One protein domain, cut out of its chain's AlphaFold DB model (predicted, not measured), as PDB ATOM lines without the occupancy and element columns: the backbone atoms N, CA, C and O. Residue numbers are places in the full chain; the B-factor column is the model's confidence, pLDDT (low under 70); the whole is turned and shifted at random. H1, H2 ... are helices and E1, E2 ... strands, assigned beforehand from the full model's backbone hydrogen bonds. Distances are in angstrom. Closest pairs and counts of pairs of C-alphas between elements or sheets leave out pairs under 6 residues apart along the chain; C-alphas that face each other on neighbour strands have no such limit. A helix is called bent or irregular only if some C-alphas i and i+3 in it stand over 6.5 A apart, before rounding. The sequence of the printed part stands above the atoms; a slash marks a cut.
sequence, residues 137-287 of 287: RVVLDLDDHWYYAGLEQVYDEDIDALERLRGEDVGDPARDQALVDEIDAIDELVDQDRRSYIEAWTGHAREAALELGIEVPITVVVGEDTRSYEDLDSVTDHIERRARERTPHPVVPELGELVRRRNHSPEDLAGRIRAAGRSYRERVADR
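Overview. This is residues 137 to 287 of the 287 residues of an uncharacterized protein of Rhodococcus sp. 2G (UniProt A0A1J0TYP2). One very long helix, H3, is the spine of a rod; H2 folds back along one end of it, while a small parallel sheet, E1 and E2, and H4 pack on its other end. H6 packs on H2, and H7 on both H2 and H3. The 151 printed residues, mostly helix by class, run E1 H1 H2 H3 E2 H4 H5 H6 H7, seven named helices and two strands. The whole is only just loose, close to compact, with a radius of gyration of the C-alphas of 18.2 A and spans of 63 by 29 by 29 A.

Arrangement. Start at E1, residues 137 to 140, the parallel neighbour of E2, residues 218 to 222; N 138 and O 219 are 2.9 A apart, within hydrogen-bond range. Between them in the chain come H1, residues 142 to 148, H2, residues 151 to 168, and H3, residues 173 to 211: a strand-helix-strand unit, two parallel strands with helices between. H2 and H3 form a hairpin at a shallow tilt of 6 degrees, touching through residues 159 to 166 and 176 to 183 alone, closest at the C-alphas of Arg 166 and Asp 176, 5.9 A. Residues 201 to 209 of H3 alone touch H4, residues 234 to 246, closest at the C-alphas of Ala 205 and Ala 243, 4.7 A. H4 and irregular H5, residues 253 to 261, with C-alphas 254 and 257 7.0 A apart, form a hairpin and only just touch, with 3 pairs of C-alphas within 8 A. Every O i to N i+4 pair is within hydrogen-bond range in H1, H2, H3, H4, H6, residues 266 to 275, and H7, residues 280 to 285; in H5, 3 of 5 are.

Along the chain. Find C-alpha 137 at (-4.922, 8.118, 86.397), where E1 begins. H2 covers 26.1 A; H3 runs 57.1 A from C-alpha 173 at (-49.098, 3.287, 64.772). H7 ends at C-alpha 285, (-38.364, 20.145, 70.365).

Size, cuts and confidence. The two farthest C-alphas, of Gly 171 and Gly 213, are 64.0 A apart. The printed part has no cut; its long link is E2 to H4. Residue 170 and residues 228 to 232 have pLDDT under 70.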
ATOM      1  N   ARG A 137      -3.630   8.703  86.755       89.00
ATOM      2  CA  ARG A 137      -4.922   8.118  86.397       89.00
ATOM      3  C   ARG A 137      -6.009   8.756  87.244       89.00
ATOM      4  O   ARG A 137      -6.017   8.586  88.458       89.00
ATOM      5  N   VAL A 138      -6.936   9.435  86.584       91.00
ATOM      6  CA  VAL A 138      -8.017  10.183  87.226       91.00
ATOM      7  C   VAL A 138      -9.348   9.533  86.862       91.00
ATOM      8  O   VAL A 138      -9.560   9.201  85.692       91.00
ATOM      9  N   VAL A 139     -10.227   9.309  87.842       91.06
ATOM     10  CA  VAL A 139     -11.528   8.671  87.602       91.06
ATOM     11  C   VAL A 139     -12.601   9.749  87.470       91.06
ATOM     12  O   VAL A 139     -12.697  10.652  88.294       91.06
ATOM     13  N   LEU A 140     -13.407   9.651  86.414       93.00
ATOM     14  CA  LEU A 140     -14.619  10.441  86.247       93.00
ATOM     15  C   LEU A 140     -15.833   9.533  86.446       93.00
ATOM     16  O   LEU A 140     -16.232   8.816  85.523       93.00
ATOM     17  N   ASP A 141     -16.441   9.613  87.628       92.50
ATOM     18  CA  ASP A 141     -17.748   9.006  87.876       92.50
ATOM     19  C   ASP A 141     -18.849   9.876  87.263       92.50
ATOM     20  O   ASP A 141     -19.389  10.815  87.859       92.50
ATOM     21  N   LEU A 142     -19.111   9.601  85.989       92.81
ATOM     22  CA  LEU A 142     -20.057  10.363  85.192       92.81
ATOM     23  C   LEU A 142     -21.500  10.140  85.642       92.81
ATOM     24  O   LEU A 142     -22.331  11.026  85.473       92.81
ATOM     25  N   ASP A 143     -21.809   8.966  86.184       90.69
ATOM     26  CA  ASP A 143     -23.170   8.622  86.588       90.69
ATOM     27  C   ASP A 143     -23.513   9.225  87.932       90.69
ATOM     28  O   ASP A 143     -24.583   9.816  88.056       90.69
ATOM     29  N   ASP A 144     -22.578   9.184  88.882       90.00
ATOM     30  CA  ASP A 144     -22.686   9.945  90.122       90.00
ATOM     31  C   ASP A 144     -22.883  11.434  89.813       90.00
ATOM     32  O   ASP A 144     -23.787  12.078  90.348       90.00
ATOM     33  N   HIS A 145     -22.104  11.982  88.872       92.69
ATOM     34  CA  HIS A 145     -22.289  13.365  88.449       92.69
ATOM     35  C   HIS A 145     -23.674  13.618  87.838       92.69
ATOM     36  O   HIS A 145     -24.329  14.581  88.229       92.69
ATOM     37  N   TRP A 146     -24.137  12.772  86.911       94.44
ATOM     38  CA  TRP A 146     -25.453  12.921  86.272       94.44
ATOM     39  C   TRP A 146     -26.595  12.874  87.291       94.44
ATOM     40  O   TRP A 146     -27.524  13.681  87.209       94.44
ATOM     41  N   TYR A 147     -26.498  11.972  88.265       92.88
ATOM     42  CA  TYR A 147     -27.450  11.853  89.360       92.88
ATOM     43  C   TYR A 147     -27.453  13.115  90.227       92.88
ATOM     44  O   TYR A 147     -28.476  13.782  90.360       92.88
ATOM     45  N   TYR A 148     -26.302  13.515  90.773       92.44
ATOM     46  CA  TYR A 148     -26.221  14.675  91.667       92.44
ATOM     47  C   TYR A 148     -26.417  16.022  90.966       92.44
ATOM     48  O   TYR A 148     -26.648  17.024  91.640       92.44
ATOM     49  N   ALA A 149     -26.344  16.067  89.636       94.38
ATOM     50  CA  ALA A 149     -26.694  17.236  88.842       94.38
ATOM     51  C   ALA A 149     -28.208  17.361  88.575       94.38
ATOM     52  O   ALA A 149     -28.641  18.377  88.038       94.38
ATOM     53  N   GLY A 150     -29.021  16.363  88.939       95.44
ATOM     54  CA  GLY A 150     -30.454  16.336  88.623       95.44
ATOM     55  C   GLY A 150     -30.762  15.932  87.176       95.44
ATOM     56  O   GLY A 150     -31.913  15.989  86.750       95.44
ATOM     57  N   LEU A 151     -29.749  15.544  86.392       96.50
ATOM     58  CA  LEU A 151     -29.899  15.205  84.974       96.50
ATOM     59  C   LEU A 151     -30.537  13.831  84.776       96.50
ATOM     60  O   LEU A 151     -31.284  13.651  83.816       96.50
ATOM     61  N   GLU A 152     -30.257  12.876  85.668       95.00
ATOM     62  CA  GLU A 152     -30.897  11.554  85.639       95.00
ATOM     63  C   GLU A 152     -32.404  11.665  85.892       95.00
ATOM     64  O   GLU A 152     -33.184  11.037  85.185       95.00
ATOM     65  N   GLN A 153     -32.822  12.523  86.824       96.31
ATOM     66  CA  GLN A 153     -34.231  12.752  87.148       96.31
ATOM     67  C   GLN A 153     -34.975  13.406  85.982       96.31
ATOM     68  O   GLN A 153     -36.050  12.942  85.626       96.31
ATOM     69  N   VAL A 154     -34.402  14.444  85.356       97.06
ATOM     70  CA  VAL A 154     -35.013  15.087  84.176       97.06
ATOM     71  C   VAL A 154     -35.184  14.084  83.039       97.06
ATOM     72  O   VAL A 154     -36.248  14.021  82.430       97.06
ATOM     73  N   TYR A 155     -34.147  13.288  82.771       96.62
ATOM     74  CA  TYR A 155     -34.204  12.239  81.763       96.62
ATOM     75  C   TYR A 155     -35.298  11.208  82.079       96.62
ATOM     76  O   TYR A 155     -36.157  10.954  81.240       96.62
ATOM     77  N   ASP A 156     -35.301  10.646  83.290       95.75
ATOM     78  CA  ASP A 156     -36.273   9.627  83.688       95.75
ATOM     79  C   ASP A 156     -37.714  10.162  83.635       95.75
ATOM     80  O   ASP A 156     -38.602   9.466  83.152       95.75
ATOM     81  N   GLU A 157     -37.951  11.402  84.068       95.94
ATOM     82  CA  GLU A 157     -39.268  12.046  84.010       95.94
ATOM     83  C   GLU A 157     -39.754  12.261  82.564       95.94
ATOM     84  O   GLU A 157     -40.918  11.971  82.265       95.94
ATOM     85  N   ASP A 158     -38.883  12.752  81.673       96.00
ATOM     86  CA  ASP A 158     -39.203  12.972  80.256       96.00
ATOM     87  C   ASP A 158     -39.545  11.642  79.561       96.00
ATOM     88  O   ASP A 158     -40.565  11.534  78.871       96.00
ATOM     89  N   ILE A 159     -38.745  10.601  79.807       95.56
ATOM     90  CA  ILE A 159     -38.991   9.249  79.302       95.56
ATOM     91  C   ILE A 159     -40.300   8.680  79.851       95.56
ATOM     92  O   ILE A 159     -41.141   8.228  79.073       95.56
ATOM     93  N   ASP A 160     -40.504   8.706  81.168       95.19
ATOM     94  CA  ASP A 160     -41.696   8.138  81.800       95.19
ATOM     95  C   ASP A 160     -42.970   8.842  81.300       95.19
ATOM     96  O   ASP A 160     -44.037   8.229  81.210       95.19
ATOM     97  N   ALA A 161     -42.891  10.135  80.957       94.31
ATOM     98  CA  ALA A 161     -43.991  10.864  80.335       94.31
ATOM     99  C   ALA A 161     -44.318  10.350  78.925       94.31
ATOM    100  O   ALA A 161     -45.495  10.127  78.628       94.31
ATOM    101  N   LEU A 162     -43.308  10.127  78.081       93.38
ATOM    102  CA  LEU A 162     -43.490   9.593  76.727       93.38
ATOM    103  C   LEU A 162     -43.982   8.142  76.748       93.38
ATOM    104  O   LEU A 162     -44.887   7.783  75.996       93.38
ATOM    105  N   GLU A 163     -43.458   7.314  77.651       91.25
ATOM    106  CA  GLU A 163     -43.908   5.930  77.822       91.25
ATOM    107  C   GLU A 163     -45.366   5.846  78.284       91.25
ATOM    108  O   GLU A 163     -46.111   4.974  77.827       91.25
ATOM    109  N   ARG A 164     -45.803   6.772  79.144       92.38
ATOM    110  CA  ARG A 164     -47.200   6.852  79.582       92.38
ATOM    111  C   ARG A 164     -48.132   7.234  78.434       92.38
ATOM    112  O   ARG A 164     -49.139   6.561  78.242       92.38
ATOM    113  N   LEU A 165     -47.758   8.237  77.631       91.44
ATOM    114  CA  LEU A 165     -48.505   8.621  76.425       91.44
ATOM    115  C   LEU A 165     -48.622   7.452  75.440       91.44
ATOM    116  O   LEU A 165     -49.694   7.212  74.895       91.44
ATOM    117  N   ARG A 166     -47.540   6.686  75.271       88.69
ATOM    118  CA  ARG A 166     -47.516   5.501  74.408       88.69
ATOM    119  C   ARG A 166     -48.458   4.397  74.899       88.69
ATOM    120  O   ARG A 166     -49.129   3.748  74.106       88.69
ATOM    121  N   GLY A 167     -48.535   4.193  76.216       85.62
ATOM    122  CA  GLY A 167     -49.441   3.216  76.827       85.62
ATOM    123  C   GLY A 167     -50.922   3.610  76.785       85.62
ATOM    124  O   GLY A 167     -51.782   2.732  76.806       85.62
ATOM    125  N   GLU A 168     -51.229   4.908  76.734       85.69
ATOM    126  CA  GLU A 168     -52.598   5.427  76.622       85.69
ATOM    127  C   GLU A 168     -53.139   5.347  75.184       85.69
ATOM    128  O   GLU A 168     -54.347   5.211  74.988       85.69
ATOM    129  N   ASP A 169     -52.257   5.376  74.184       70.50
ATOM    130  CA  ASP A 169     -52.611   5.527  72.771       70.50
ATOM    131  C   ASP A 169     -52.603   4.210  71.981       70.50
ATOM    132  O   ASP A 169     -52.025   4.074  70.899       70.50
ATOM    133  N   VAL A 170     -53.245   3.189  72.549       68.12
ATOM    134  CA  VAL A 170     -53.319   1.855  71.943       68.12
ATOM    135  C   VAL A 170     -54.224   1.900  70.702       68.12
ATOM    136  O   VAL A 170     -55.424   1.638  70.790       68.12
ATOM    137  N   GLY A 171     -53.666   2.227  69.530       74.25
ATOM    138  CA  GLY A 171     -54.407   2.163  68.264       74.25
ATOM    139  C   GLY A 171     -53.904   3.003  67.088       74.25
ATOM    140  O   GLY A 171     -54.382   2.766  65.978       74.25
ATOM    141  N   ASP A 172     -52.961   3.932  67.282       86.81
ATOM    142  CA  ASP A 172     -52.383   4.751  66.201       86.81
ATOM    143  C   ASP A 172     -50.877   4.465  66.011       86.81
ATOM    144  O   ASP A 172     -50.042   5.028  66.721       86.81
ATOM    145  N   PRO A 173     -50.499   3.622  65.028       86.81
ATOM    146  CA  PRO A 173     -49.098   3.287  64.772       86.81
ATOM    147  C   PRO A 173     -48.226   4.482  64.376       86.81
ATOM    148  O   PRO A 173     -47.027   4.470  64.630       86.81
ATOM    149  N   ALA A 174     -48.796   5.502  63.725       88.75
ATOM    150  CA  ALA A 174     -48.017   6.661  63.296       88.75
ATOM    151  C   ALA A 174     -47.637   7.532  64.499       88.75
ATOM    152  O   ALA A 174     -46.522   8.045  64.578       88.75
ATOM    153  N   ARG A 175     -48.560   7.669  65.451       88.25
ATOM    154  CA  ARG A 175     -48.329   8.407  66.690       88.25
ATOM    155  C   ARG A 175     -47.439   7.648  67.670       88.25
ATOM    156  O   ARG A 175     -46.569   8.267  68.276       88.25
ATOM    157  N   ASP A 176     -47.605   6.331  67.769       88.88
ATOM    158  CA  ASP A 176     -46.698   5.452  68.517       88.88
ATOM    159  C   ASP A 176     -45.254   5.595  68.014       88.88
ATOM    160  O   ASP A 176     -44.350   5.867  68.805       88.88
ATOM    161  N   GLN A 177     -45.050   5.538  66.692       90.62
ATOM    162  CA  GLN A 177     -43.728   5.716  66.090       90.62
ATOM    163  C   GLN A 177     -43.142   7.105  66.368       90.62
ATOM    164  O   GLN A 177     -41.975   7.204  66.728       90.62
ATOM    165  N   ALA A 178     -43.938   8.175  66.273       92.69
ATOM    166  CA  ALA A 178     -43.456   9.524  66.573       92.69
ATOM    167  C   ALA A 178     -42.962   9.670  68.029       92.69
ATOM    168  O   ALA A 178     -41.982  10.366  68.278       92.69
ATOM    169  N   LEU A 179     -43.608   8.994  68.990       92.81
ATOM    170  CA  LEU A 179     -43.156   8.964  70.386       92.81
ATOM    171  C   LEU A 179     -41.861   8.158  70.559       92.81
ATOM    172  O   LEU A 179     -41.040   8.506  71.404       92.81
ATOM    173  N   VAL A 180     -41.681   7.080  69.790       92.19
ATOM    174  CA  VAL A 180     -40.423   6.318  69.761       92.19
ATOM    175  C   VAL A 180     -39.291   7.183  69.207       92.19
ATOM    176  O   VAL A 180     -38.250   7.284  69.851       92.19
ATOM    177  N   ASP A 181     -39.522   7.875  68.092       94.31
ATOM    178  CA  ASP A 181     -38.532   8.769  67.483       94.31
ATOM    179  C   ASP A 181     -38.129   9.906  68.450       94.31
ATOM    180  O   ASP A 181     -36.957  10.278  68.530       94.31
ATOM    181  N   GLU A 182     -39.079  10.434  69.233       95.75
ATOM    182  CA  GLU A 182     -38.809  11.446  70.267       95.75
ATOM    183  C   GLU A 182     -37.939  10.891  71.413       95.75
ATOM    184  O   GLU A 182     -37.023  11.575  71.873       95.75
ATOM    185  N   ILE A 183     -38.174   9.648  71.851       95.25
ATOM    186  CA  ILE A 183     -37.332   8.970  72.856       95.25
ATOM    187  C   ILE A 183     -35.907   8.772  72.327       95.25
ATOM    188  O   ILE A 183     -34.949   9.069  73.041       95.25
ATOM    189  N   ASP A 184     -35.762   8.309  71.085       95.00
ATOM    190  CA  ASP A 184     -34.451   8.087  70.471       95.00
ATOM    191  C   ASP A 184     -33.669   9.405  70.338       95.00
ATOM    192  O   ASP A 184     -32.472   9.460  70.636       95.00
ATOM    193  N   ALA A 185     -34.350  10.498  69.983       97.00
ATOM    194  CA  ALA A 185     -33.749  11.828  69.935       97.00
ATOM    195  C   ALA A 185     -33.292  12.329  71.320       97.00
ATOM    196  O   ALA A 185     -32.252  12.989  71.427       97.00
ATOM    197  N   ILE A 186     -34.036  12.007  72.389       97.12
ATOM    198  CA  ILE A 186     -33.628  12.294  73.774       97.12
ATOM    199  C   ILE A 186     -32.380  11.487  74.145       97.12
ATOM    200  O   ILE A 186     -31.422  12.067  74.661       97.12
ATOM    201  N   ASP A 187     -32.358  10.180  73.865       95.62
ATOM    202  CA  ASP A 187     -31.212   9.308  74.153       95.62
ATOM    203  C   ASP A 187     -29.942   9.807  73.431       95.62
ATOM    204  O   ASP A 187     -28.874   9.916  74.043       95.62
ATOM    205  N   GLU A 188     -30.054  10.193  72.154       96.81
ATOM    206  CA  GLU A 188     -28.936  10.754  71.386       96.81
ATOM    207  C   GLU A 188     -28.439  12.083  71.974       96.81
ATOM    208  O   GLU A 188     -27.226  12.314  72.075       96.81
ATOM    209  N   LEU A 189     -29.358  12.958  72.397       96.75
ATOM    210  CA  LEU A 189     -29.007  14.227  73.024       96.75
ATOM    211  C   LEU A 189     -28.290  14.023  74.370       96.75
ATOM    212  O   LEU A 189     -27.285  14.687  74.629       96.75
ATOM    213  N   VAL A 190     -28.744  13.081  75.200       96.38
ATOM    214  CA  VAL A 190     -28.064  12.714  76.454       96.38
ATOM    215  C   VAL A 190     -26.653  12.198  76.169       96.38
ATOM    216  O   VAL A 190     -25.694  12.637  76.810       96.38
ATOM    217  N   ASP A 191     -26.490  11.302  75.194       96.00
ATOM    218  CA  ASP A 191     -25.178  10.763  74.822       96.00
ATOM    219  C   ASP A 191     -24.249  11.854  74.249       96.00
ATOM    220  O   ASP A 191     -23.029  11.818  74.453       96.00
ATOM    221  N   GLN A 192     -24.794  12.863  73.562       96.69
ATOM    222  CA  GLN A 192     -24.045  14.043  73.122       96.69
ATOM    223  C   GLN A 192     -23.585  14.916  74.297       96.69
ATOM    224  O   GLN A 192     -22.411  15.306  74.339       96.69
ATOM    225  N   ASP A 193     -24.463  15.200  75.259       96.69
ATOM    226  CA  ASP A 193     -24.116  15.997  76.439       96.69
ATOM    227  C   ASP A 193     -23.069  15.282  77.304       96.69
ATOM    228  O   ASP A 193     -22.105  15.904  77.753       96.69
ATOM    229  N   ARG A 194     -23.191  13.957  77.469       96.62
ATOM    230  CA  ARG A 194     -22.198  13.124  78.169       96.62
ATOM    231  C   ARG A 194     -20.825  13.212  77.515       96.62
ATOM    232  O   ARG A 194     -19.840  13.445  78.212       96.62
ATOM    233  N   ARG A 195     -20.742  13.073  76.187       96.81
ATOM    234  CA  ARG A 195     -19.472  13.210  75.448       96.81
ATOM    235  C   ARG A 195     -18.863  14.601  75.605       96.81
ATOM    236  O   ARG A 195     -17.677  14.703  75.908       96.81
ATOM    237  N   SER A 196     -19.679  15.643  75.463       96.25
ATOM    238  CA  SER A 196     -19.230  17.036  75.587       96.25
ATOM    239  C   SER A 196     -18.709  17.332  76.997       96.25
ATOM    240  O   SER A 196     -17.670  17.969  77.160       96.25
ATOM    241  N   TYR A 197     -19.386  16.811  78.024       96.31
ATOM    242  CA  TYR A 197     -18.945  16.946  79.409       96.31
ATOM    243  C   TYR A 197     -17.641  16.188  79.678       96.31
ATOM    244  O   TYR A 197     -16.737  16.752  80.287       96.31
ATOM    245  N   ILE A 198     -17.501  14.943  79.198       96.88
ATOM    246  CA  ILE A 198     -16.248  14.176  79.326       96.88
ATOM    247  C   ILE A 198     -15.083  14.949  78.701       96.88
ATOM    248  O   ILE A 198     -14.013  15.030  79.303       96.88
ATOM    249  N   GLU A 199     -15.272  15.517  77.509       96.75
ATOM    250  CA  GLU A 199     -14.238  16.282  76.811       96.75
ATOM    251  C   GLU A 199     -13.830  17.537  77.596       96.75
ATOM    252  O   GLU A 199     -12.643  17.715  77.884       96.75
ATOM    253  N   ALA A 200     -14.802  18.355  78.014       96.75
ATOM    254  CA  ALA A 200     -14.551  19.565  78.797       96.75
ATOM    255  C   ALA A 200     -13.878  19.248  80.143       96.75
ATOM    256  O   ALA A 200     -12.859  19.846  80.497       96.75
ATOM    257  N   TRP A 201     -14.392  18.247  80.859       97.12
ATOM    258  CA  TRP A 201     -13.837  17.801  82.131       97.12
ATOM    259  C   TRP A 201     -12.409  17.279  81.977       97.12
ATOM    260  O   TRP A 201     -11.532  17.617  82.770       97.12
ATOM    261  N   THR A 202     -12.137  16.515  80.915       97.06
ATOM    262  CA  THR A 202     -10.787  16.028  80.597       97.06
ATOM    263  C   THR A 202      -9.830  17.180  80.293       97.06
ATOM    264  O   THR A 202      -8.672  17.138  80.713       97.06
ATOM    265  N   GLY A 203     -10.294  18.220  79.593       96.94
ATOM    266  CA  GLY A 203      -9.537  19.454  79.379       96.94
ATOM    267  C   GLY A 203      -9.144  20.116  80.700       96.94
ATOM    268  O   GLY A 203      -7.959  20.322  80.959       96.94
ATOM    269  N   HIS A 204     -10.113  20.344  81.585       97.44
ATOM    270  CA  HIS A 204      -9.860  20.973  82.883       97.44
ATOM    271  C   HIS A 204      -9.024  20.113  83.838       97.44
ATOM    272  O   HIS A 204      -8.244  20.658  84.617       97.44
ATOM    273  N   ALA A 205      -9.127  18.783  83.769       96.81
ATOM    274  CA  ALA A 205      -8.260  17.883  84.528       96.81
ATOM    275  C   ALA A 205      -6.790  18.015  84.096       96.81
ATOM    276  O   ALA A 205      -5.891  18.051  84.936       96.81
ATOM    277  N   ARG A 206      -6.536  18.148  82.787       96.12
ATOM    278  CA  ARG A 206      -5.185  18.391  82.257       96.12
ATOM    279  C   ARG A 206      -4.650  19.755  82.683       96.12
ATOM    280  O   ARG A 206      -3.506  19.840  83.111       96.12
ATOM    281  N   GLU A 207      -5.469  20.802  82.623       96.62
ATOM    282  CA  GLU A 207      -5.093  22.138  83.109       96.62
ATOM    283  C   GLU A 207      -4.742  22.124  84.602       96.62
ATOM    284  O   GLU A 207      -3.704  22.650  84.997       96.62
ATOM    285  N   ALA A 208      -5.568  21.477  85.430       96.38
ATOM    286  CA  ALA A 208      -5.330  21.369  86.867       96.38
ATOM    287  C   ALA A 208      -4.012  20.650  87.185       96.38
ATOM    288  O   ALA A 208      -3.308  21.018  88.120       96.38
ATOM    289  N   ALA A 209      -3.642  19.646  86.395       95.38
ATOM    290  CA  ALA A 209      -2.370  18.962  86.564       95.38
ATOM    291  C   ALA A 209      -1.160  19.786  86.125       95.38
ATOM    292  O   ALA A 209      -0.126  19.757  86.793       95.38
ATOM    293  N   LEU A 210      -1.295  20.556  85.044       95.19
ATOM    294  CA  LEU A 210      -0.260  21.498  84.620       95.19
ATOM    295  C   LEU A 210      -0.017  22.577  85.685       95.19
ATOM    296  O   LEU A 210       1.127  22.948  85.923       95.19
ATOM    297  N   GLU A 211      -1.063  23.031  86.384       95.12
ATOM    298  CA  GLU A 211      -0.936  23.957  87.525       95.12
ATOM    299  C   GLU A 211      -0.132  23.363  88.688       95.12
ATOM    300  O   GLU A 211       0.589  24.090  89.373       95.12
ATOM    301  N   LEU A 212      -0.208  22.043  88.881       94.00
ATOM    302  CA  LEU A 212       0.608  21.306  89.850       94.00
ATOM    303  C   LEU A 212       2.030  21.012  89.330       94.00
ATOM    304  O   LEU A 212       2.856  20.481  90.067       94.00
ATOM    305  N   GLY A 213       2.340  21.372  88.080       95.00
ATOM    306  CA  GLY A 213       3.625  21.111  87.429       95.00
ATOM    307  C   GLY A 213       3.849  19.641  87.067       95.00
ATOM    308  O   GLY A 213       4.989  19.190  87.019       95.00
ATOM    309  N   ILE A 214       2.776  18.884  86.835       95.00
ATOM    310  CA  ILE A 214       2.845  17.493  86.379       95.00
ATOM    311  C   ILE A 214       3.132  17.483  84.874       95.00
ATOM    312  O   ILE A 214       2.314  17.940  84.077       95.00
ATOM    313  N   GLU A 215       4.280  16.932  84.480       92.88
ATOM    314  CA  GLU A 215       4.704  16.849  83.069       92.88
ATOM    315  C   GLU A 215       4.347  15.511  82.399       92.88
ATOM    316  O   GLU A 215       4.316  15.392  81.172       92.88
ATOM    317  N   VAL A 216       4.071  14.483  83.203       93.19
ATOM    318  CA  VAL A 216       3.683  13.151  82.726       93.19
ATOM    319  C   VAL A 216       2.236  13.126  82.212       93.19
ATOM    320  O   VAL A 216       1.401  13.910  82.667       93.19
ATOM    321  N   PRO A 217       1.888  12.203  81.292       93.25
ATOM    322  CA  PRO A 217       0.536  12.116  80.752       93.25
ATOM    323  C   PRO A 217      -0.540  11.889  81.817       93.25
ATOM    324  O   PRO A 217      -0.326  11.179  82.805       93.25
ATOM    325  N   ILE A 218      -1.734  12.420  81.548       92.56
ATOM    326  CA  ILE A 218      -2.940  12.143  82.330       92.56
ATOM    327  C   ILE A 218      -3.920  11.307  81.527       92.56
ATOM    328  O   ILE A 218      -4.298  11.666  80.408       92.56
ATOM    329  N   THR A 219      -4.380  10.233  82.161       90.88
ATOM    330  CA  THR A 219      -5.421   9.353  81.645       90.88
ATOM    331  C   THR A 219      -6.681   9.526  82.481       90.88
ATOM    332  O   THR A 219      -6.706   9.180  83.661       90.88
ATOM    333  N   VAL A 220      -7.738  10.034  81.848       92.44
ATOM    334  CA  VAL A 220      -9.082  10.070  82.430       92.44
ATOM    335  C   VAL A 220      -9.781   8.756  82.119       92.44
ATOM    336  O   VAL A 220      -9.839   8.343  80.961       92.44
ATOM    337  N   VAL A 221     -10.306   8.098  83.149       92.31
ATOM    338  CA  VAL A 221     -11.096   6.873  83.011       92.31
ATOM    339  C   VAL A 221     -12.516   7.144  83.475       92.31
ATOM    340  O   VAL A 221     -12.732   7.505  84.627       92.31
ATOM    341  N   VAL A 222     -13.477   6.959  82.573       90.88
ATOM    342  CA  VAL A 222     -14.902   7.052  82.900       90.88
ATOM    343  C   VAL A 222     -15.348   5.729  83.513       90.88
ATOM    344  O   VAL A 222     -15.197   4.681  82.885       90.88
ATOM    345  N   GLY A 223     -15.885   5.770  84.727       88.44
ATOM    346  CA  GLY A 223     -16.349   4.581  85.437       88.44
ATOM    347  C   GLY A 223     -16.774   4.895  86.864       88.44
ATOM    348  O   GLY A 223     -16.505   5.985  87.359       88.44
ATOM    349  N   GLU A 224     -17.430   3.927  87.505       82.00
ATOM    350  CA  GLU A 224     -17.818   4.028  88.916       82.00
ATOM    351  C   GLU A 224     -16.567   4.187  89.786       82.00
ATOM    352  O   GLU A 224     -15.595   3.425  89.650       82.00
ATOM    353  N   ASP A 225     -16.585   5.173  90.681       77.88
ATOM    354  CA  ASP A 225     -15.488   5.354  91.620       77.88
ATOM    355  C   ASP A 225     -15.599   4.351  92.773       77.88
ATOM    356  O   ASP A 225     -16.293   4.550  93.766       77.88
ATOM    357  N   THR A 226     -14.899   3.231  92.615       76.38
ATOM    358  CA  THR A 226     -14.847   2.139  93.597       76.38
ATOM    359  C   THR A 226     -13.672   2.261  94.569       76.38
ATOM    360  O   THR A 226     -13.447   1.353  95.373       76.38
ATOM    361  N   ARG A 227     -12.897   3.353  94.495       72.56
ATOM    362  CA  ARG A 227     -11.737   3.568  95.369       72.56
ATOM    363  C   ARG A 227     -12.201   3.757  96.810       72.56
ATOM    364  O   ARG A 227     -13.181   4.451  97.078       72.56
ATOM    365  N   SER A 228     -11.478   3.158  97.753       62.84
ATOM    366  CA  SER A 228     -11.677   3.484  99.162       62.84
ATOM    367  C   SER A 228     -11.058   4.851  99.473       62.84
ATOM    368  O   SER A 228     -10.174   5.323  98.758       62.84
ATOM    369  N   TYR A 229     -11.478   5.483 100.572       54.53
ATOM    370  CA  TYR A 229     -10.879   6.744 101.029       54.53
ATOM    371  C   TYR A 229      -9.355   6.632 101.238       54.53
ATOM    372  O   TYR A 229      -8.628   7.593 101.020       54.53
ATOM    373  N   GLU A 230      -8.862   5.446 101.609       58.16
ATOM    374  CA  GLU A 230      -7.435   5.163 101.822       58.16
ATOM    375  C   GLU A 230      -6.643   5.056 100.503       58.16
ATOM    376  O   GLU A 230      -5.415   5.162 100.497       58.16
ATOM    377  N   ASP A 231      -7.333   4.896  99.368       63.94
ATOM    378  CA  ASP A 231      -6.723   4.820  98.039       63.94
ATOM    379  C   ASP A 231      -6.576   6.191  97.367       63.94
ATOM    380  O   ASP A 231      -5.842   6.299  96.374       63.94
ATOM    381  N   LEU A 232      -7.235   7.229  97.897       60.09
ATOM    382  CA  LEU A 232      -7.241   8.571  97.320       60.09
ATOM    383  C   LEU A 232      -5.850   9.210  97.423       60.09
ATOM    384  O   LEU A 232      -5.354   9.551  98.491       60.09
ATOM    385  N   ASP A 233      -5.214   9.356  96.266       74.69
ATOM    386  CA  ASP A 233      -4.025  10.178  96.067       74.69
ATOM    387  C   ASP A 233      -4.443  11.658  96.121       74.69
ATOM    388  O   ASP A 233      -5.327  12.070  95.365       74.69
ATOM    389  N   SER A 234      -3.821  12.454  96.998       79.25
ATOM    390  CA  SER A 234      -4.150  13.877  97.191       79.25
ATOM    391  C   SER A 234      -4.003  14.687  95.898       79.25
ATOM    392  O   SER A 234      -4.757  15.635  95.667       79.25
ATOM    393  N   VAL A 235      -3.092  14.274  95.010       87.75
ATOM    394  CA  VAL A 235      -2.924  14.851  93.672       87.75
ATOM    395  C   VAL A 235      -4.144  14.574  92.808       87.75
ATOM    396  O   VAL A 235      -4.686  15.476  92.166       87.75
ATOM    397  N   THR A 236      -4.593  13.322  92.804       88.19
ATOM    398  CA  THR A 236      -5.739  12.889  92.007       88.19
ATOM    399  C   THR A 236      -7.025  13.552  92.511       88.19
ATOM    400  O   THR A 236      -7.767  14.100  91.700       88.19
ATOM    401  N   ASP A 237      -7.240  13.625  93.830       87.12
ATOM    402  CA  ASP A 237      -8.368  14.357  94.430       87.12
ATOM    403  C   ASP A 237      -8.342  15.852  94.069       87.12
ATOM    404  O   ASP A 237      -9.358  16.431  93.673       87.12
ATOM    405  N   HIS A 238      -7.162  16.484  94.118       89.88
ATOM    406  CA  HIS A 238      -7.019  17.883  93.721       89.88
ATOM    407  C   HIS A 238      -7.427  18.102  92.259       89.88
ATOM    408  O   HIS A 238      -8.184  19.036  91.971       89.88
ATOM    409  N   ILE A 239      -6.943  17.252  91.349       94.12
ATOM    410  CA  ILE A 239      -7.269  17.321  89.920       94.12
ATOM    411  C   ILE A 239      -8.770  17.100  89.704       94.12
ATOM    412  O   ILE A 239      -9.401  17.899  89.014       94.12
ATOM    413  N   GLU A 240      -9.361  16.075  90.325       92.12
ATOM    414  CA  GLU A 240     -10.793  15.762  90.208       92.12
ATOM    415  C   GLU A 240     -11.665  16.917  90.690       92.12
ATOM    416  O   GLU A 240     -12.605  17.328  90.000       92.12
ATOM    417  N   ARG A 241     -11.330  17.483  91.853       90.75
ATOM    418  CA  ARG A 241     -12.014  18.647  92.410       90.75
ATOM    419  C   ARG A 241     -11.924  19.839  91.463       90.75
ATOM    420  O   ARG A 241     -12.959  20.408  91.130       90.75
ATOM    421  N   ARG A 242     -10.728  20.201  90.988       94.50
ATOM    422  CA  ARG A 242     -10.547  21.353  90.084       94.50
ATOM    423  C   ARG A 242     -11.245  21.164  88.742       94.50
ATOM    424  O   ARG A 242     -11.886  22.097  88.263       94.50
ATOM    425  N   ALA A 243     -11.179  19.966  88.165       95.12
ATOM    426  CA  ALA A 243     -11.893  19.643  86.937       95.12
ATOM    427  C   ALA A 243     -13.410  19.786  87.124       95.12
ATOM    428  O   ALA A 243     -14.075  20.451  86.330       95.12
ATOM    429  N   ARG A 244     -13.959  19.254  88.223       90.94
ATOM    430  CA  ARG A 244     -15.384  19.380  88.569       90.94
ATOM    431  C   ARG A 244     -15.807  20.830  88.819       90.94
ATOM    432  O   ARG A 244     -16.909  21.212  88.456       90.94
ATOM    433  N   GLU A 245     -14.957  21.635  89.450       91.12
ATOM    434  CA  GLU A 245     -15.252  23.042  89.745       91.12
ATOM    435  C   GLU A 245     -15.346  23.912  88.493       91.12
ATOM    436  O   GLU A 245     -16.167  24.834  88.457       91.12
ATOM    437  N   ARG A 246     -14.496  23.619  87.503       93.88
ATOM    438  CA  ARG A 246     -14.363  24.381  86.256       93.88
ATOM    439  C   ARG A 246     -15.311  23.918  85.163       93.88
ATOM    440  O   ARG A 246     -15.714  24.740  84.347       93.88
ATOM    441  N   THR A 247     -15.677  22.637  85.154       94.94
ATOM    442  CA  THR A 247     -16.603  22.108  84.150       94.94
ATOM    443  C   THR A 247     -18.022  22.579  84.473       94.94
ATOM    444  O   THR A 247     -18.547  22.233  85.535       94.94
ATOM    445  N   PRO A 248     -18.660  23.380  83.603       92.31
ATOM    446  CA  PRO A 248     -20.012  23.852  83.844       92.31
ATOM    447  C   PRO A 248     -21.007  22.692  83.804       92.31
ATOM    448  O   PRO A 248     -20.765  21.646  83.199       92.31
ATOM    449  N   HIS A 249     -22.163  22.904  84.425       93.94
ATOM    450  CA  HIS A 249     -23.260  21.956  84.332       93.94
ATOM    451  C   HIS A 249     -23.694  21.796  82.852       93.94
ATOM    452  O   HIS A 249     -23.933  22.816  82.201       93.94
ATOM    453  N   PRO A 250     -23.859  20.561  82.328       91.88
ATOM    454  CA  PRO A 250     -24.049  20.305  80.891       91.88
ATOM    455  C   PRO A 250     -25.233  21.033  80.245       91.88
ATOM    456  O   PRO A 250     -25.155  21.457  79.098       91.88
ATOM    457  N   VAL A 251     -26.337  21.169  80.987       92.81
ATOM    458  CA  VAL A 251     -27.615  21.662  80.444       92.81
ATOM    459  C   VAL A 251     -27.965  23.090  80.890       92.81
ATOM    460  O   VAL A 251     -28.437  23.893  80.087       92.81
ATOM    461  N   VAL A 252     -27.719  23.426  82.160       93.12
ATOM    462  CA  VAL A 252     -27.953  24.754  82.750       93.12
ATOM    463  C   VAL A 252     -26.685  25.231  83.474       93.12
ATOM    464  O   VAL A 252     -26.515  24.909  84.652       93.12
ATOM    465  N   PRO A 253     -25.772  25.966  82.807       89.88
ATOM    466  CA  PRO A 253     -24.475  26.357  83.370       89.88
ATOM    467  C   PRO A 253     -24.553  27.049  84.740       89.88
ATOM    468  O   PRO A 253     -23.686  26.844  85.592       89.88
ATOM    469  N   GLU A 254     -25.618  27.814  84.990       89.06
ATOM    470  CA  GLU A 254     -25.873  28.545  86.235       89.06
ATOM    471  C   GLU A 254     -26.031  27.619  87.454       89.06
ATOM    472  O   GLU A 254     -25.814  28.047  88.590       89.06
ATOM    473  N   LEU A 255     -26.373  26.342  87.244       89.75
ATOM    474  CA  LEU A 255     -26.487  25.353  88.319       89.75
ATOM    475  C   LEU A 255     -25.131  24.815  88.793       89.75
ATOM    476  O   LEU A 255     -25.088  24.166  89.838       89.75
ATOM    477  N   GLY A 256     -24.026  25.101  88.094       85.88
ATOM    478  CA  GLY A 256     -22.704  24.551  88.420       85.88
ATOM    479  C   GLY A 256     -22.273  24.788  89.874       85.88
ATOM    480  O   GLY A 256     -21.778  23.876  90.536       85.88
ATOM    481  N   GLU A 257     -22.535  25.981  90.419       85.56
ATOM    482  CA  GLU A 257     -22.254  26.306  91.828       85.56
ATOM    483  C   GLU A 257     -23.089  25.462  92.802       85.56
ATOM    484  O   GLU A 257     -22.592  25.017  93.837       85.56
ATOM    485  N   LEU A 258     -24.365  25.237  92.479       86.06
ATOM    486  CA  LEU A 258     -25.288  24.490  93.333       86.06
ATOM    487  C   LEU A 258     -24.930  23.004  93.363       86.06
ATOM    488  O   LEU A 258     -24.880  22.417  94.445       86.06
ATOM    489  N   VAL A 259     -24.609  22.426  92.200       87.12
ATOM    490  CA  VAL A 259     -24.145  21.034  92.087       87.12
ATOM    491  C   VAL A 259     -22.854  20.829  92.869       87.12
ATOM    492  O   VAL A 259     -22.720  19.854  93.607       87.12
ATOM    493  N   ARG A 260     -21.917  21.781  92.789       82.75
ATOM    494  CA  ARG A 260     -20.640  21.696  93.508       82.75
ATOM    495  C   ARG A 260     -20.814  21.623  95.022       82.75
ATOM    496  O   ARG A 260     -20.105  20.865  95.676       82.75
ATOM    497  N   ARG A 261     -21.747  22.396  95.584       82.75
ATOM    498  CA  ARG A 261     -21.983  22.422  97.036       82.75
ATOM    499  C   ARG A 261     -22.620  21.140  97.570       82.75
ATOM    500  O   ARG A 261     -22.592  20.956  98.779       82.75
ATOM    501  N   ARG A 262     -23.213  20.299  96.709       80.62
ATOM    502  CA  ARG A 262     -23.968  19.083  97.078       80.62
ATOM    503  C   ARG A 262     -24.992  19.289  98.211       80.62
ATOM    504  O   ARG A 262     -25.286  18.372  98.967       80.62
ATOM    505  N   ASN A 263     -25.567  20.490  98.305       86.06
ATOM    506  CA  ASN A 263     -26.545  20.856  99.342       86.06
ATOM    507  C   ASN A 263     -27.999  20.833  98.843       86.06
ATOM    508  O   ASN A 263     -28.905  21.223  99.576       86.06
ATOM    509  N   HIS A 264     -28.219  20.424  97.597       90.00
ATOM    510  CA  HIS A 264     -29.537  20.292  96.987       90.00
ATOM    511  C   HIS A 264     -29.775  18.835  96.626       90.00
ATOM    512  O   HIS A 264     -28.831  18.141  96.235       90.00
ATOM    513  N   SER A 265     -31.020  18.378  96.760       93.94
ATOM    514  CA  SER A 265     -31.361  17.050  96.270       93.94
ATOM    515  C   SER A 265     -31.333  17.035  94.734       93.94
ATOM    516  O   SER A 265     -31.548  18.075  94.097       93.94
ATOM    517  N   PRO A 266     -31.082  15.870  94.122       93.69
ATOM    518  CA  PRO A 266     -31.220  15.694  92.680       93.69
ATOM    519  C   PRO A 266     -32.576  16.166  92.135       93.69
ATOM    520  O   PRO A 266     -32.636  16.805  91.089       93.69
ATOM    521  N   GLU A 267     -33.663  15.925  92.871       94.81
ATOM    522  CA  GLU A 267     -35.023  16.322  92.489       94.81
ATOM    523  C   GLU A 267     -35.201  17.847  92.474       94.81
ATOM    524  O   GLU A 267     -35.817  18.393  91.555       94.81
ATOM    525  N   ASP A 268     -34.625  18.558  93.448       95.56
ATOM    526  CA  ASP A 268     -34.652  20.025  93.484       95.56
ATOM    527  C   ASP A 268     -33.916  20.626  92.279       95.56
ATOM    528  O   ASP A 268     -34.344  21.634  91.707       95.56
ATOM    529  N   LEU A 269     -32.787  20.024  91.891       95.88
ATOM    530  CA  LEU A 269     -32.005  20.451  90.731       95.88
ATOM    531  C   LEU A 269     -32.740  20.150  89.423       95.88
ATOM    532  O   LEU A 269     -32.836  21.033  88.572       95.88
ATOM    533  N   ALA A 270     -33.352  18.973  89.306       96.38
ATOM    534  CA  ALA A 270     -34.204  18.611  88.177       96.38
ATOM    535  C   ALA A 270     -35.367  19.598  87.992       96.38
ATOM    536  O   ALA A 270     -35.611  20.092  86.889       96.38
ATOM    537  N   GLY A 271     -36.027  19.978  89.093       96.25
ATOM    538  CA  GLY A 271     -37.070  21.001  89.083       96.25
ATOM    539  C   GLY A 271     -36.579  22.356  88.564       96.25
ATOM    540  O   GLY A 271     -37.301  23.034  87.833       96.25
ATOM    541  N   ARG A 272     -35.336  22.745  88.879       96.38
ATOM    542  CA  ARG A 272     -34.716  23.980  88.361       96.38
ATOM    543  C   ARG A 272     -34.378  23.888  86.877       96.38
ATOM    544  O   ARG A 272     -34.570  24.874  86.173       96.38
ATOM    545  N   ILE A 273     -33.913  22.731  86.405       96.81
ATOM    546  CA  ILE A 273     -33.655  22.489  84.976       96.81
ATOM    547  C   ILE A 273     -34.956  22.646  84.181       96.81
ATOM    548  O   ILE A 273     -34.988  23.377  83.193       96.81
ATOM    549  N   ARG A 274     -36.053  22.049  84.661       95.44
ATOM    550  CA  ARG A 274     -37.382  22.205  84.050       95.44
ATOM    551  C   ARG A 274     -37.891  23.643  84.112       95.44
ATOM    552  O   ARG A 274     -38.372  24.167  83.117       95.44
ATOM    553  N   ALA A 275     -37.744  24.323  85.249       95.00
ATOM    554  CA  ALA A 275     -38.144  25.727  85.374       95.00
ATOM    555  C   ALA A 275     -37.375  26.663  84.419       95.00
ATOM    556  O   ALA A 275     -37.868  27.743  84.098       95.00
ATOM    557  N   ALA A 276     -36.186  26.255  83.966       94.69
ATOM    558  CA  ALA A 276     -35.398  26.971  82.970       94.69
ATOM    559  C   ALA A 276     -35.804  26.664  81.513       94.69
ATOM    560  O   ALA A 276     -35.214  27.253  80.607       94.69
ATOM    561  N   GLY A 277     -36.773  25.771  81.267       94.69
ATOM    562  CA  GLY A 277     -37.146  25.338  79.916       94.69
ATOM    563  C   GLY A 277     -36.023  24.547  79.240       94.69
ATOM    564  O   GLY A 277     -35.642  24.823  78.101       94.69
ATOM    565  N   ARG A 278     -35.359  23.677  80.009       95.69
ATOM    566  CA  ARG A 278     -34.159  22.946  79.590       95.69
ATOM    567  C   ARG A 278     -34.271  21.441  79.833       95.69
ATOM    568  O   ARG A 278     -33.238  20.779  79.948       95.69
ATOM    569  N   SER A 279     -35.482  20.888  79.907       96.06
ATOM    570  CA  SER A 279     -35.652  19.431  79.892       96.06
ATOM    571  C   SER A 279     -35.090  18.831  78.592       96.06
ATOM    572  O   SER A 279     -34.875  19.546  77.606       96.06
ATOM    573  N   TYR A 280     -34.800  17.530  78.573       96.50
ATOM    574  CA  TYR A 280     -34.306  16.898  77.348       96.50
ATOM    575  C   TYR A 280     -35.373  16.919  76.260       96.50
ATOM    576  O   TYR A 280     -35.064  17.217  75.109       96.50
ATOM    577  N   ARG A 281     -36.632  16.704  76.642       95.12
ATOM    578  CA  ARG A 281     -37.778  16.804  75.743       95.12
ATOM    579  C   ARG A 281     -37.930  18.202  75.134       95.12
ATOM    580  O   ARG A 281     -38.062  18.328  73.920       95.12
ATOM    581  N   GLU A 282     -37.863  19.252  75.955       95.38
ATOM    582  CA  GLU A 282     -37.927  20.649  75.489       95.38
ATOM    583  C   GLU A 282     -36.780  20.965  74.519       95.38
ATOM    584  O   GLU A 282     -36.986  21.553  73.462       95.38
ATOM    585  N   ARG A 283     -35.568  20.496  74.832       95.75
ATOM    586  CA  ARG A 283     -34.382  20.706  73.990       95.75
ATOM    587  C   ARG A 283     -34.406  19.924  72.681       95.75
ATOM    588  O   ARG A 283     -33.774  20.367  71.727       95.75
ATOM    589  N   VAL A 284     -35.073  18.772  72.633       96.06
ATOM    590  CA  VAL A 284     -35.314  18.039  71.381       96.06
ATOM    591  C   VAL A 284     -36.323  18.786  70.513       96.06
ATOM    592  O   VAL A 284     -36.108  18.887  69.312       96.06
ATOM    593  N   ALA A 285     -37.370  19.365  71.105       92.12
ATOM    594  CA  ALA A 285     -38.364  20.145  70.365       92.12
ATOM    595  C   ALA A 285     -37.798  21.439  69.739       92.12
ATOM    596  O   ALA A 285     -38.330  21.912  68.737       92.12
ATOM    597  N   ASP A 286     -36.724  21.992  70.310       89.31
ATOM    598  CA  ASP A 286     -36.042  23.203  69.829       89.31
ATOM    599  C   ASP A 286     -34.995  22.947  68.713       89.31
ATOM    600  O   ASP A 286     -34.346  23.898  68.260       89.31
ATOM    601  N   ARG A 287     -34.782  21.690  68.288       78.62
ATOM    602  CA  ARG A 287     -33.807  21.294  67.247       78.62
ATOM    603  C   ARG A 287     -34.424  21.224  65.853       78.62
ATOM    604  O   ARG A 287     -33.711  21.637  64.908       78.62
TER     605      ARG A 287